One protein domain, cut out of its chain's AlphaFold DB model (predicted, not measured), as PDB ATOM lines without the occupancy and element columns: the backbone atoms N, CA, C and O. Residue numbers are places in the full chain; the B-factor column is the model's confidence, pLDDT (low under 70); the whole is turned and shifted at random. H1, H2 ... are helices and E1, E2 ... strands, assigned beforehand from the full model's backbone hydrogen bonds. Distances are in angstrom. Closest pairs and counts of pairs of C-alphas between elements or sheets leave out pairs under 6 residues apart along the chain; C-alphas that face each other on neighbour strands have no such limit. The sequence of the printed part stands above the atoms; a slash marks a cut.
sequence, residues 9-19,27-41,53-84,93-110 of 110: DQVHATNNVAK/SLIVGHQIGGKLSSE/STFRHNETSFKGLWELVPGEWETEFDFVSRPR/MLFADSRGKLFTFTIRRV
ATOM      1  N   ASP A   9      42.470 -15.525  14.607       81.44
ATOM      2  CA  ASP A   9      42.174 -14.122  14.316       81.44
ATOM      3  C   ASP A   9      40.666 -13.858  14.249       81.44
ATOM      4  O   ASP A   9      40.193 -12.871  14.808       81.44
ATOM      5  N   GLN A  10      39.883 -14.774  13.662       82.88
ATOM      6  CA  GLN A  10      38.416 -14.674  13.639       82.88
ATOM      7  C   GLN A  10      37.820 -14.718  15.048       82.88
ATOM      8  O   GLN A  10      36.957 -13.908  15.395       82.88
ATOM      9  N   VAL A  11      38.298 -15.645  15.882       86.81
ATOM     10  CA  VAL A  11      37.839 -15.765  17.274       86.81
ATOM     11  C   VAL A  11      38.229 -14.520  18.074       86.81
ATOM     12  O   VAL A  11      37.420 -13.993  18.838       86.81
ATOM     13  N   HIS A  12      39.446 -14.009  17.883       86.75
ATOM     14  CA  HIS A  12      39.911 -12.803  18.563       86.75
ATOM     15  C   HIS A  12      39.109 -11.562  18.149       86.75
ATOM     16  O   HIS A  12      38.645 -10.819  19.013       86.75
ATOM     17  N   ALA A  13      38.872 -11.370  16.849       86.81
ATOM     18  CA  ALA A  13      38.079 -10.257  16.333       86.81
ATOM     19  C   ALA A  13      36.647 -10.260  16.892       86.81
ATOM     20  O   ALA A  13      36.163  -9.228  17.350       86.81
ATOM     21  N   THR A  14      35.998 -11.426  16.934       88.44
ATOM     22  CA  THR A  14      34.624 -11.561  17.453       88.44
ATOM     23  C   THR A  14      34.555 -11.230  18.944       88.44
ATOM     24  O   THR A  14      33.702 -10.455  19.375       88.44
ATOM     25  N   ASN A  15      35.516 -11.725  19.732       90.62
ATOM     26  CA  ASN A  15      35.624 -11.375  21.149       90.62
ATOM     27  C   ASN A  15      35.870  -9.874  21.362       90.62
ATOM     28  O   ASN A  15      35.292  -9.278  22.271       90.62
ATOM     29  N   ASN A  16      36.692  -9.248  20.518       90.94
ATOM     30  CA  ASN A  16      36.943  -7.811  20.594       90.94
ATOM     31  C   ASN A  16      35.685  -6.994  20.297       90.94
ATOM     32  O   ASN A  16      35.452  -6.012  20.992       90.94
ATOM     33  N   VAL A  17      34.847  -7.408  19.340       88.88
ATOM     34  CA  VAL A  17      33.553  -6.753  19.077       88.88
ATOM     35  C   VAL A  17      32.656  -6.817  20.311       88.88
ATOM     36  O   VAL A  17      32.161  -5.783  20.760       88.88
ATOM     37  N   ALA A  18      32.493  -8.001  20.908       90.31
ATOM     38  CA  ALA A  18      31.672  -8.167  22.107       90.31
ATOM     39  C   ALA A  18      32.200  -7.340  23.289       90.31
ATOM     40  O   ALA A  18      31.427  -6.681  23.984       90.31
ATOM     41  N   LYS A  19      33.522  -7.321  23.490       91.88
ATOM     42  CA  LYS A  19      34.163  -6.526  24.543       91.88
ATOM     43  C   LYS A  19      34.022  -5.025  24.296       91.88
ATOM     44  O   LYS A  19      33.720  -4.282  25.222       91.88
ATOM     45  N   SER A  27      20.290  -6.009  24.499       90.44
ATOM     46  CA  SER A  27      20.937  -5.240  23.429       90.44
ATOM     47  C   SER A  27      20.951  -6.007  22.109       90.44
ATOM     48  O   SER A  27      21.108  -7.231  22.088       90.44
ATOM     49  N   LEU A  28      20.854  -5.256  21.011       88.75
ATOM     50  CA  LEU A  28      20.912  -5.755  19.643       88.75
ATOM     51  C   LEU A  28      22.105  -5.134  18.916       88.75
ATOM     52  O   LEU A  28      22.204  -3.912  18.803       88.75
ATOM     53  N   ILE A  29      22.989  -5.976  18.398       87.56
ATOM     54  CA  ILE A  29      24.048  -5.581  17.472       87.56
ATOM     55  C   ILE A  29      23.553  -5.910  16.071       87.56
ATOM     56  O   ILE A  29      23.209  -7.055  15.789       87.56
ATOM     57  N   VAL A  30      23.542  -4.913  15.192       84.69
ATOM     58  CA  VAL A  30      23.227  -5.090  13.773       84.69
ATOM     59  C   VAL A  30      24.468  -4.745  12.976       84.69
ATOM     60  O   VAL A  30      25.075  -3.694  13.185       84.69
ATOM     61  N   GLY A  31      24.851  -5.625  12.063       82.31
ATOM     62  CA  GLY A  31      26.006  -5.387  11.216       82.31
ATOM     63  C   GLY A  31      25.811  -5.921   9.815       82.31
ATOM     64  O   GLY A  31      24.880  -6.674   9.530       82.31
ATOM     65  N   HIS A  32      26.711  -5.492   8.938       76.25
ATOM     66  CA  HIS A  32      26.740  -5.931   7.557       76.25
ATOM     67  C   HIS A  32      28.040  -6.661   7.279       76.25
ATOM     68  O   HIS A  32      29.109  -6.222   7.709       76.25
ATOM     69  N   GLN A  33      27.953  -7.757   6.534       71.00
ATOM     70  CA  GLN A  33      29.127  -8.459   6.050       71.00
ATOM     71  C   GLN A  33      29.263  -8.318   4.534       71.00
ATOM     72  O   GLN A  33      28.328  -8.580   3.775       71.00
ATOM     73  N   ILE A  34      30.473  -7.951   4.114       64.19
ATOM     74  CA  ILE A  34      30.911  -7.896   2.720       64.19
ATOM     75  C   ILE A  34      31.994  -8.973   2.536       64.19
ATOM     76  O   ILE A  34      32.827  -9.164   3.420       64.19
ATOM     77  N   GLY A  35      31.952  -9.718   1.429       58.06
ATOM     78  CA  GLY A  35      32.937 -10.757   1.099       58.06
ATOM     79  C   GLY A  35      32.402 -11.827   0.137       58.06
ATOM     80  O   GLY A  35      31.205 -11.854  -0.176       58.06
ATOM     81  N   GLY A  36      33.284 -12.717  -0.325       52.94
ATOM     82  CA  GLY A  36      32.974 -13.857  -1.203       52.94
ATOM     83  C   GLY A  36      32.792 -15.178  -0.444       52.94
ATOM     84  O   GLY A  36      33.170 -15.290   0.720       52.94
ATOM     85  N   LYS A  37      32.200 -16.198  -1.082       49.25
ATOM     86  CA  LYS A  37      32.056 -17.532  -0.460       49.25
ATOM     87  C   LYS A  37      33.397 -18.271  -0.458       49.25
ATOM     88  O   LYS A  37      33.666 -19.045   0.459       49.25
ATOM     89  N   LEU A  38      34.224 -18.021  -1.471       46.19
ATOM     90  CA  LEU A  38      35.622 -18.428  -1.507       46.19
ATOM     91  C   LEU A  38      36.511 -17.257  -1.094       46.19
ATOM     92  O   LEU A  38      36.244 -16.098  -1.407       46.19
ATOM     93  N   SER A  39      37.599 -17.568  -0.399       46.34
ATOM     94  CA  SER A  39      38.535 -16.566   0.104       46.34
ATOM     95  C   SER A  39      39.264 -15.817  -1.032       46.34
ATOM     96  O   SER A  39      39.664 -14.672  -0.849       46.34
ATOM     97  N   SER A  40      39.354 -16.425  -2.221       47.09
ATOM     98  CA  SER A  40      39.904 -15.852  -3.459       47.09
ATOM     99  C   SER A  40      38.896 -15.074  -4.317       47.09
ATOM    100  O   SER A  40      39.279 -14.480  -5.318       47.09
ATOM    101  N   GLU A  41      37.605 -15.074  -3.969       45.75
ATOM    102  CA  GLU A  41      36.538 -14.482  -4.799       45.75
ATOM    103  C   GLU A  41      36.366 -12.967  -4.614       45.75
ATOM    104  O   GLU A  41      35.410 -12.393  -5.140       45.75
ATOM    105  N   SER A  53      42.943 -12.870   1.813       51.53
ATOM    106  CA  SER A  53      41.708 -13.526   1.422       51.53
ATOM    107  C   SER A  53      40.588 -13.184   2.429       51.53
ATOM    108  O   SER A  53      40.568 -13.710   3.546       51.53
ATOM    109  N   THR A  54      39.687 -12.254   2.097       55.34
ATOM    110  CA  THR A  54      38.616 -11.807   3.004       55.34
ATOM    111  C   THR A  54      37.512 -12.863   3.040       55.34
ATOM    112  O   THR A  54      36.601 -12.861   2.208       55.34
ATOM    113  N   PHE A  55      37.620 -13.810   3.975       62.50
ATOM    114  CA  PHE A  55      36.651 -14.890   4.167       62.50
ATOM    115  C   PHE A  55      35.285 -14.355   4.611       62.50
ATOM    116  O   PHE A  55      35.196 -13.565   5.557       62.50
ATOM    117  N   ARG A  56      34.208 -14.836   3.974       71.31
ATOM    118  CA  ARG A  56      32.840 -14.522   4.385       71.31
ATOM    119  C   ARG A  56      32.200 -15.634   5.203       71.31
ATOM    120  O   ARG A  56      32.204 -16.792   4.795       71.31
ATOM    121  N   HIS A  57      31.558 -15.259   6.305       75.00
ATOM    122  CA  HIS A  57      30.757 -16.180   7.089       75.00
ATOM    123  C   HIS A  57      29.398 -16.388   6.398       75.00
ATOM    124  O   HIS A  57      28.790 -15.472   5.840       75.00
ATOM    125  N   ASN A  58      28.951 -17.637   6.388       75.75
ATOM    126  CA  ASN A  58      27.546 -17.998   6.225       75.75
ATOM    127  C   ASN A  58      26.891 -18.140   7.607       75.75
ATOM    128  O   ASN A  58      27.606 -18.202   8.607       75.75
ATOM    129  N   GLU A  59      25.563 -18.257   7.648       79.25
ATOM    130  CA  GLU A  59      24.776 -18.408   8.880       79.25
ATOM    131  C   GLU A  59      25.373 -19.445   9.845       79.25
ATOM    132  O   GLU A  59      25.678 -19.120  10.990       79.25
ATOM    133  N   THR A  60      25.647 -20.665   9.372       81.69
ATOM    134  CA  THR A  60      26.202 -21.747  10.200       81.69
ATOM    135  C   THR A  60      27.560 -21.378  10.795       81.69
ATOM    136  O   THR A  60      27.794 -21.546  11.990       81.69
ATOM    137  N   SER A  61      28.466 -20.853   9.969       82.31
ATOM    138  CA  SER A  61      29.808 -20.459  10.403       82.31
ATOM    139  C   SER A  61      29.808 -19.202  11.276       82.31
ATOM    140  O   SER A  61      30.727 -19.022  12.066       82.31
ATOM    141  N   PHE A  62      28.821 -18.318  11.121       84.81
ATOM    142  CA  PHE A  62      28.683 -17.106  11.922       84.81
ATOM    143  C   PHE A  62      28.147 -17.449  13.309       84.81
ATOM    144  O   PHE A  62      28.730 -17.046  14.313       84.81
ATOM    145  N   LYS A  63      27.101 -18.283  13.363       87.94
ATOM    146  CA  LYS A  63      26.550 -18.811  14.611       87.94
ATOM    147  C   LYS A  63      27.606 -19.577  15.407       87.94
ATOM    148  O   LYS A  63      27.851 -19.254  16.564       87.94
ATOM    149  N   GLY A  64      28.317 -20.503  14.759       88.50
ATOM    150  CA  GLY A  64      29.390 -21.259  15.411       88.50
ATOM    151  C   GLY A  64      30.548 -20.388  15.918       88.50
ATOM    152  O   GLY A  64      31.249 -20.787  16.841       88.50
ATOM    153  N   LEU A  65      30.754 -19.196  15.346       88.44
ATOM    154  CA  LEU A  65      31.759 -18.247  15.824       88.44
ATOM    155  C   LEU A  65      31.297 -17.527  17.100       88.44
ATOM    156  O   LEU A  65      32.088 -17.366  18.027       88.44
ATOM    157  N   TRP A  66      30.024 -17.128  17.168       90.56
ATOM    158  CA  TRP A  66      29.443 -16.464  18.341       90.56
ATOM    159  C   TRP A  66      29.197 -17.408  19.520       90.56
ATOM    160  O   TRP A  66      29.283 -16.970  20.662       90.56
ATOM    161  N   GLU A  67      29.018 -18.709  19.273       90.88
ATOM    162  CA  GLU A  67      29.010 -19.744  20.321       90.88
ATOM    163  C   GLU A  67      30.347 -19.832  21.090       90.88
ATOM    164  O   GLU A  67      30.381 -20.312  22.222       90.88
ATOM    165  N   LEU A  68      31.455 -19.352  20.504       89.94
ATOM    166  CA  LEU A  68      32.767 -19.296  21.162       89.94
ATOM    167  C   LEU A  68      32.968 -18.034  22.016       89.94
ATOM    168  O   LEU A  68      33.959 -17.947  22.747       89.94
ATOM    169  N   VAL A  69      32.076 -17.045  21.912       90.12
ATOM    170  CA  VAL A  69      32.160 -15.793  22.670       90.12
ATOM    171  C   VAL A  69      31.450 -15.964  24.014       90.12
ATOM    172  O   VAL A  69      30.290 -16.368  24.036       90.12
ATOM    173  N   PRO A  70      32.074 -15.611  25.153       89.44
ATOM    174  CA  PRO A  70      31.457 -15.792  26.464       89.44
ATOM    175  C   PRO A  70      30.058 -15.165  26.632       89.44
ATOM    176  O   PRO A  70      29.820 -13.978  26.379       89.44
ATOM    177  N   GLY A  71      29.143 -15.975  27.167       87.75
ATOM    178  CA  GLY A  71      27.781 -15.623  27.571       87.75
ATOM    179  C   GLY A  71      26.699 -15.971  26.545       87.75
ATOM    180  O   GLY A  71      26.961 -16.666  25.573       87.75
ATOM    181  N   GLU A  72      25.468 -15.534  26.809       90.88
ATOM    182  CA  GLU A  72      24.287 -15.954  26.049       90.88
ATOM    183  C   GLU A  72      24.045 -15.035  24.848       90.88
ATOM    184  O   GLU A  72      23.912 -13.817  24.991       90.88
ATOM    185  N   TRP A  73      24.011 -15.628  23.656       90.12
ATOM    186  CA  TRP A  73      23.848 -14.915  22.395       90.12
ATOM    187  C   TRP A  73      22.838 -15.629  21.505       90.12
ATOM    188  O   TRP A  73      22.923 -16.838  21.293       90.12
ATOM    189  N   GLU A  74      21.928 -14.856  20.930       90.94
ATOM    190  CA  GLU A  74      21.091 -15.267  19.808       90.94
ATOM    191  C   GLU A  74      21.617 -14.578  18.552       90.94
ATOM    192  O   GLU A  74      21.811 -13.363  18.546       90.94
ATOM    193  N   THR A  75      21.875 -15.340  17.492       88.38
ATOM    194  CA  THR A  75      22.362 -14.797  16.220       88.38
ATOM    195  C   THR A  75      21.405 -15.140  15.099       88.38
ATOM    196  O   THR A  75      21.102 -16.321  14.910       88.38
ATOM    197  N   GLU A  76      21.023 -14.147  14.306       83.88
ATOM    198  CA  GLU A  76      20.276 -14.351  13.068       83.88
ATOM    199  C   GLU A  76      21.078 -13.780  11.897       83.88
ATOM    200  O   GLU A  76      21.857 -12.828  12.035       83.88
ATOM    201  N   PHE A  77      20.931 -14.410  10.736       72.00
ATOM    202  CA  PHE A  77      21.695 -14.067   9.548       72.00
ATOM    203  C   PHE A  77      20.751 -13.994   8.355       72.00
ATOM    204  O   PHE A  77      20.306 -15.019   7.843       72.00
ATOM    205  N   ASP A  78      20.477 -12.778   7.898       65.75
ATOM    206  CA  ASP A  78      19.509 -12.523   6.842       65.75
ATOM    207  C   ASP A  78      20.169 -12.049   5.546       65.75
ATOM    208  O   ASP A  78      21.159 -11.306   5.503       65.75
ATOM    209  N   PHE A  79      19.562 -12.471   4.439       57.66
ATOM    210  CA  PHE A  79      19.904 -11.981   3.112       57.66
ATOM    211  C   PHE A  79      19.172 -10.663   2.864       57.66
ATOM    212  O   PHE A  79      17.959 -10.654   2.645       57.66
ATOM    213  N   VAL A  80      19.906  -9.552   2.770       52.75
ATOM    214  CA  VAL A  80      19.314  -8.314   2.253       52.75
ATOM    215  C   VAL A  80      19.239  -8.425   0.738       52.75
ATOM    216  O   VAL A  80      20.168  -8.093  -0.000       52.75
ATOM    217  N   SER A  81      18.106  -8.918   0.243       43.62
ATOM    218  CA  SER A  81      17.772  -8.767  -1.169       43.62
ATOM    219  C   SER A  81      17.426  -7.298  -1.434       43.62
ATOM    220  O   SER A  81      16.298  -6.888  -1.221       43.62
ATOM    221  N   ARG A  82      18.434  -6.515  -1.859       44.62
ATOM    222  CA  ARG A  82      18.390  -5.081  -2.231       44.62
ATOM    223  C   ARG A  82      17.626  -4.164  -1.249       44.62
ATOM    224  O   ARG A  82      16.399  -4.227  -1.193       44.62
ATOM    225  N   PRO A  83      18.268  -3.176  -0.599       42.78
ATOM    226  CA  PRO A  83      17.499  -2.064  -0.050       42.78
ATOM    227  C   PRO A  83      16.747  -1.374  -1.205       42.78
ATOM    228  O   PRO A  83      17.359  -0.811  -2.106       42.78
ATOM    229  N   ARG A  84      15.409  -1.459  -1.223       42.84
ATOM    230  CA  ARG A  84      14.555  -0.909  -2.298       42.84
ATOM    231  C   ARG A  84      14.534   0.630  -2.360       42.84
ATOM    232  O   ARG A  84      13.818   1.169  -3.196       42.84
ATOM    233  N   MET A  93      25.104   0.524 -11.433       41.59
ATOM    234  CA  MET A  93      25.112  -0.022 -12.798       41.59
ATOM    235  C   MET A  93      26.269  -0.998 -13.051       41.59
ATOM    236  O   MET A  93      26.156  -1.851 -13.927       41.59
ATOM    237  N   LEU A  94      27.345  -0.939 -12.257       44.72
ATOM    238  CA  LEU A  94      28.464  -1.891 -12.332       44.72
ATOM    239  C   LEU A  94      28.142  -3.240 -11.666       44.72
ATOM    240  O   LEU A  94      28.873  -4.212 -11.842       44.72
ATOM    241  N   PHE A  95      27.040  -3.316 -10.915       44.38
ATOM    242  CA  PHE A  95      26.694  -4.463 -10.076       44.38
ATOM    243  C   PHE A  95      25.499  -5.279 -10.583       44.38
ATOM    244  O   PHE A  95      25.058  -6.189  -9.878       44.38
ATOM    245  N   ALA A  96      24.997  -4.999 -11.794       42.88
ATOM    246  CA  ALA A  96      23.819  -5.658 -12.369       42.88
ATOM    247  C   ALA A  96      23.946  -7.196 -12.445       42.88
ATOM    248  O   ALA A  96      22.954  -7.882 -12.211       42.88
ATOM    249  N   ASP A  97      25.167  -7.712 -12.638       43.69
ATOM    250  CA  ASP A  97      25.499  -9.148 -12.619       43.69
ATOM    251  C   ASP A  97      26.356  -9.571 -11.413       43.69
ATOM    252  O   ASP A  97      26.891 -10.684 -11.347       43.69
ATOM    253  N   SER A  98      26.525  -8.693 -10.422       39.88
ATOM    254  CA  SER A  98      27.471  -8.974  -9.353       39.88
ATOM    255  C   SER A  98      26.909  -9.954  -8.329       39.88
ATOM    256  O   SER A  98      25.831  -9.805  -7.751       39.88
ATOM    257  N   ARG A  99      27.760 -10.917  -7.993       45.81
ATOM    258  CA  ARG A  99      27.721 -11.768  -6.800       45.81
ATOM    259  C   ARG A  99      27.857 -10.952  -5.486       45.81
ATOM    260  O   ARG A  99      28.259 -11.505  -4.468       45.81
ATOM    261  N   GLY A 100      27.513  -9.659  -5.485       45.47
ATOM    262  CA  GLY A 100      27.585  -8.696  -4.381       45.47
ATOM    263  C   GLY A 100      26.358  -8.726  -3.471       45.47
ATOM    264  O   GLY A 100      25.678  -7.721  -3.285       45.47
ATOM    265  N   LYS A 101      26.035  -9.895  -2.912       51.88
ATOM    266  CA  LYS A 101      24.955 -10.004  -1.921       51.88
ATOM    267  C   LYS A 101      25.443  -9.410  -0.591       51.88
ATOM    268  O   LYS A 101      26.398  -9.926  -0.015       51.88
ATOM    269  N   LEU A 102      24.804  -8.334  -0.132       57.31
ATOM    270  CA  LEU A 102      24.986  -7.773   1.209       57.31
ATOM    271  C   LEU A 102      24.262  -8.670   2.220       57.31
ATOM    272  O   LEU A 102      23.111  -9.052   1.999       57.31
ATOM    273  N   PHE A 103      24.937  -9.003   3.316       64.56
ATOM    274  CA  PHE A 103      24.351  -9.772   4.410       64.56
ATOM    275  C   PHE A 103      24.175  -8.871   5.599       64.56
ATOM    276  O   PHE A 103      25.116  -8.160   5.951       64.56
ATOM    277  N   THR A 104      23.002  -8.938   6.209       72.56
ATOM    278  CA  THR A 104      22.784  -8.346   7.517       72.56
ATOM    279  C   THR A 104      22.778  -9.470   8.526       72.56
ATOM    280  O   THR A 104      22.205 -10.532   8.296       72.56
ATOM    281  N   PHE A 105      23.442  -9.238   9.642       83.00
ATOM    282  CA  PHE A 105      23.353 -10.113  10.790       83.00
ATOM    283  C   PHE A 105      22.840  -9.320  11.975       83.00
ATOM    284  O   PHE A 105      23.114  -8.121  12.117       83.00
ATOM    285  N   THR A 106      22.124 -10.021  12.836       86.69
ATOM    286  CA  THR A 106      21.709  -9.529  14.136       86.69
ATOM    287  C   THR A 106      22.314 -10.433  15.201       86.69
ATOM    288  O   THR A 106      22.388 -11.653  15.052       86.69
ATOM    289  N   ILE A 107      22.814  -9.824  16.270       89.06
ATOM    290  CA  ILE A 107      23.275 -10.531  17.460       89.06
ATOM    291  C   ILE A 107      22.560  -9.904  18.642       89.06
ATOM    292  O   ILE A 107      22.737  -8.717  18.931       89.06
ATOM    293  N   ARG A 108      21.756 -10.695  19.335       90.12
ATOM    294  CA  ARG A 108      21.066 -10.285  20.547       90.12
ATOM    295  C   ARG A 108      21.779 -10.865  21.756       90.12
ATOM    296  O   ARG A 108      22.065 -12.059  21.810       90.12
ATOM    297  N   ARG A 109      22.048 -10.009  22.742       89.94
ATOM    298  CA  ARG A 109      22.503 -10.450  24.061       89.94
ATOM    299  C   ARG A 109      21.289 -10.901  24.867       89.94
ATOM    300  O   ARG A 109      20.400 -10.078  25.111       89.94
ATOM    301  N   VAL A 110      21.250 -12.171  25.259       88.88
ATOM    302  CA  VAL A 110      20.125 -12.756  26.011       88.88
ATOM    303  C   VAL A 110      20.384 -12.762  27.506       88.88
ATOM    304  O   VAL A 110      21.538 -12.547  27.943       88.88
TER     305      VAL A 110
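Overview. This is residues 9 to 19, 27 to 41, 53 to 84 and 93 to 110 of the 110 residues of an uncharacterized protein of Tuber borchii (UniProt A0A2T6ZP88). A small, twisted sheet of three strands has the short helix H2 packed over one face, mainly over E2, while a second helix, H1, packs on H2 at a steep tilt and is only just not on the sheet, with 4 pairs of C-alphas within 10 A. The other face of the sheet has no named helix on it, and residues 93 to 98 stick out. The printed part has 76 residues, with two named helices and three named strands in the order H1 E1 H2 E2 E3; the sheet runs E1 E3 E2, antiparallel, and the class is mixed, helices and strands. It is only just compact, close to loose, with a radius of gyration of the C-alphas of 13.7 A and spans of 43 by 29 by 19 A.

Arrangement. The inner strand E3, residues 103 to 109, is antiparallel to E1, residues 28 to 33, at 155 degrees; N 29 and O 107 are within hydrogen-bond range at 2.8 A. E3 is also antiparallel to E2, residues 73 to 79, at 164 degrees, with N 76 and O 106 at 2.9 A. H2, residues 59 to 66, is on the sheet at a height of 8.6 A; its closest C-alphas with E2 are those of Glu 59 and Phe 77, 5.4 A. H1, residues 9 to 19, touches H2 at a steep tilt of 65 degrees, the same way; the closest C-alphas, of Val 11 and Leu 65, are 6.7 A apart. H1 is apart from E2 and E3. In H1 and H2 every O i to N i+4 pair is within hydrogen-bond range.

Along the chain. E2 spans 19.9 A, E3 19.7 A, E1 16.1 A, H1 15.0 A and H2 10.7 A. H1 begins at C-alpha 9 (42.174, -14.122, 14.316), and E3 ends at C-alpha 109 (22.503, -10.450, 24.061).

Size, cuts and confidence. The farthest C-alphas, of Gly 71 and Met 93, are 43.4 A apart. Three cuts leave gaps between C-alphas: 19 to 27, 13.3 A; 41 to 53, 8.1 A; 84 to 93, 14.9 A. The link from H2 to E2 is short. The model's pLDDT is under 70 at residues 34 to 41, 53 to 55, 78 to 84 and 93 to 103.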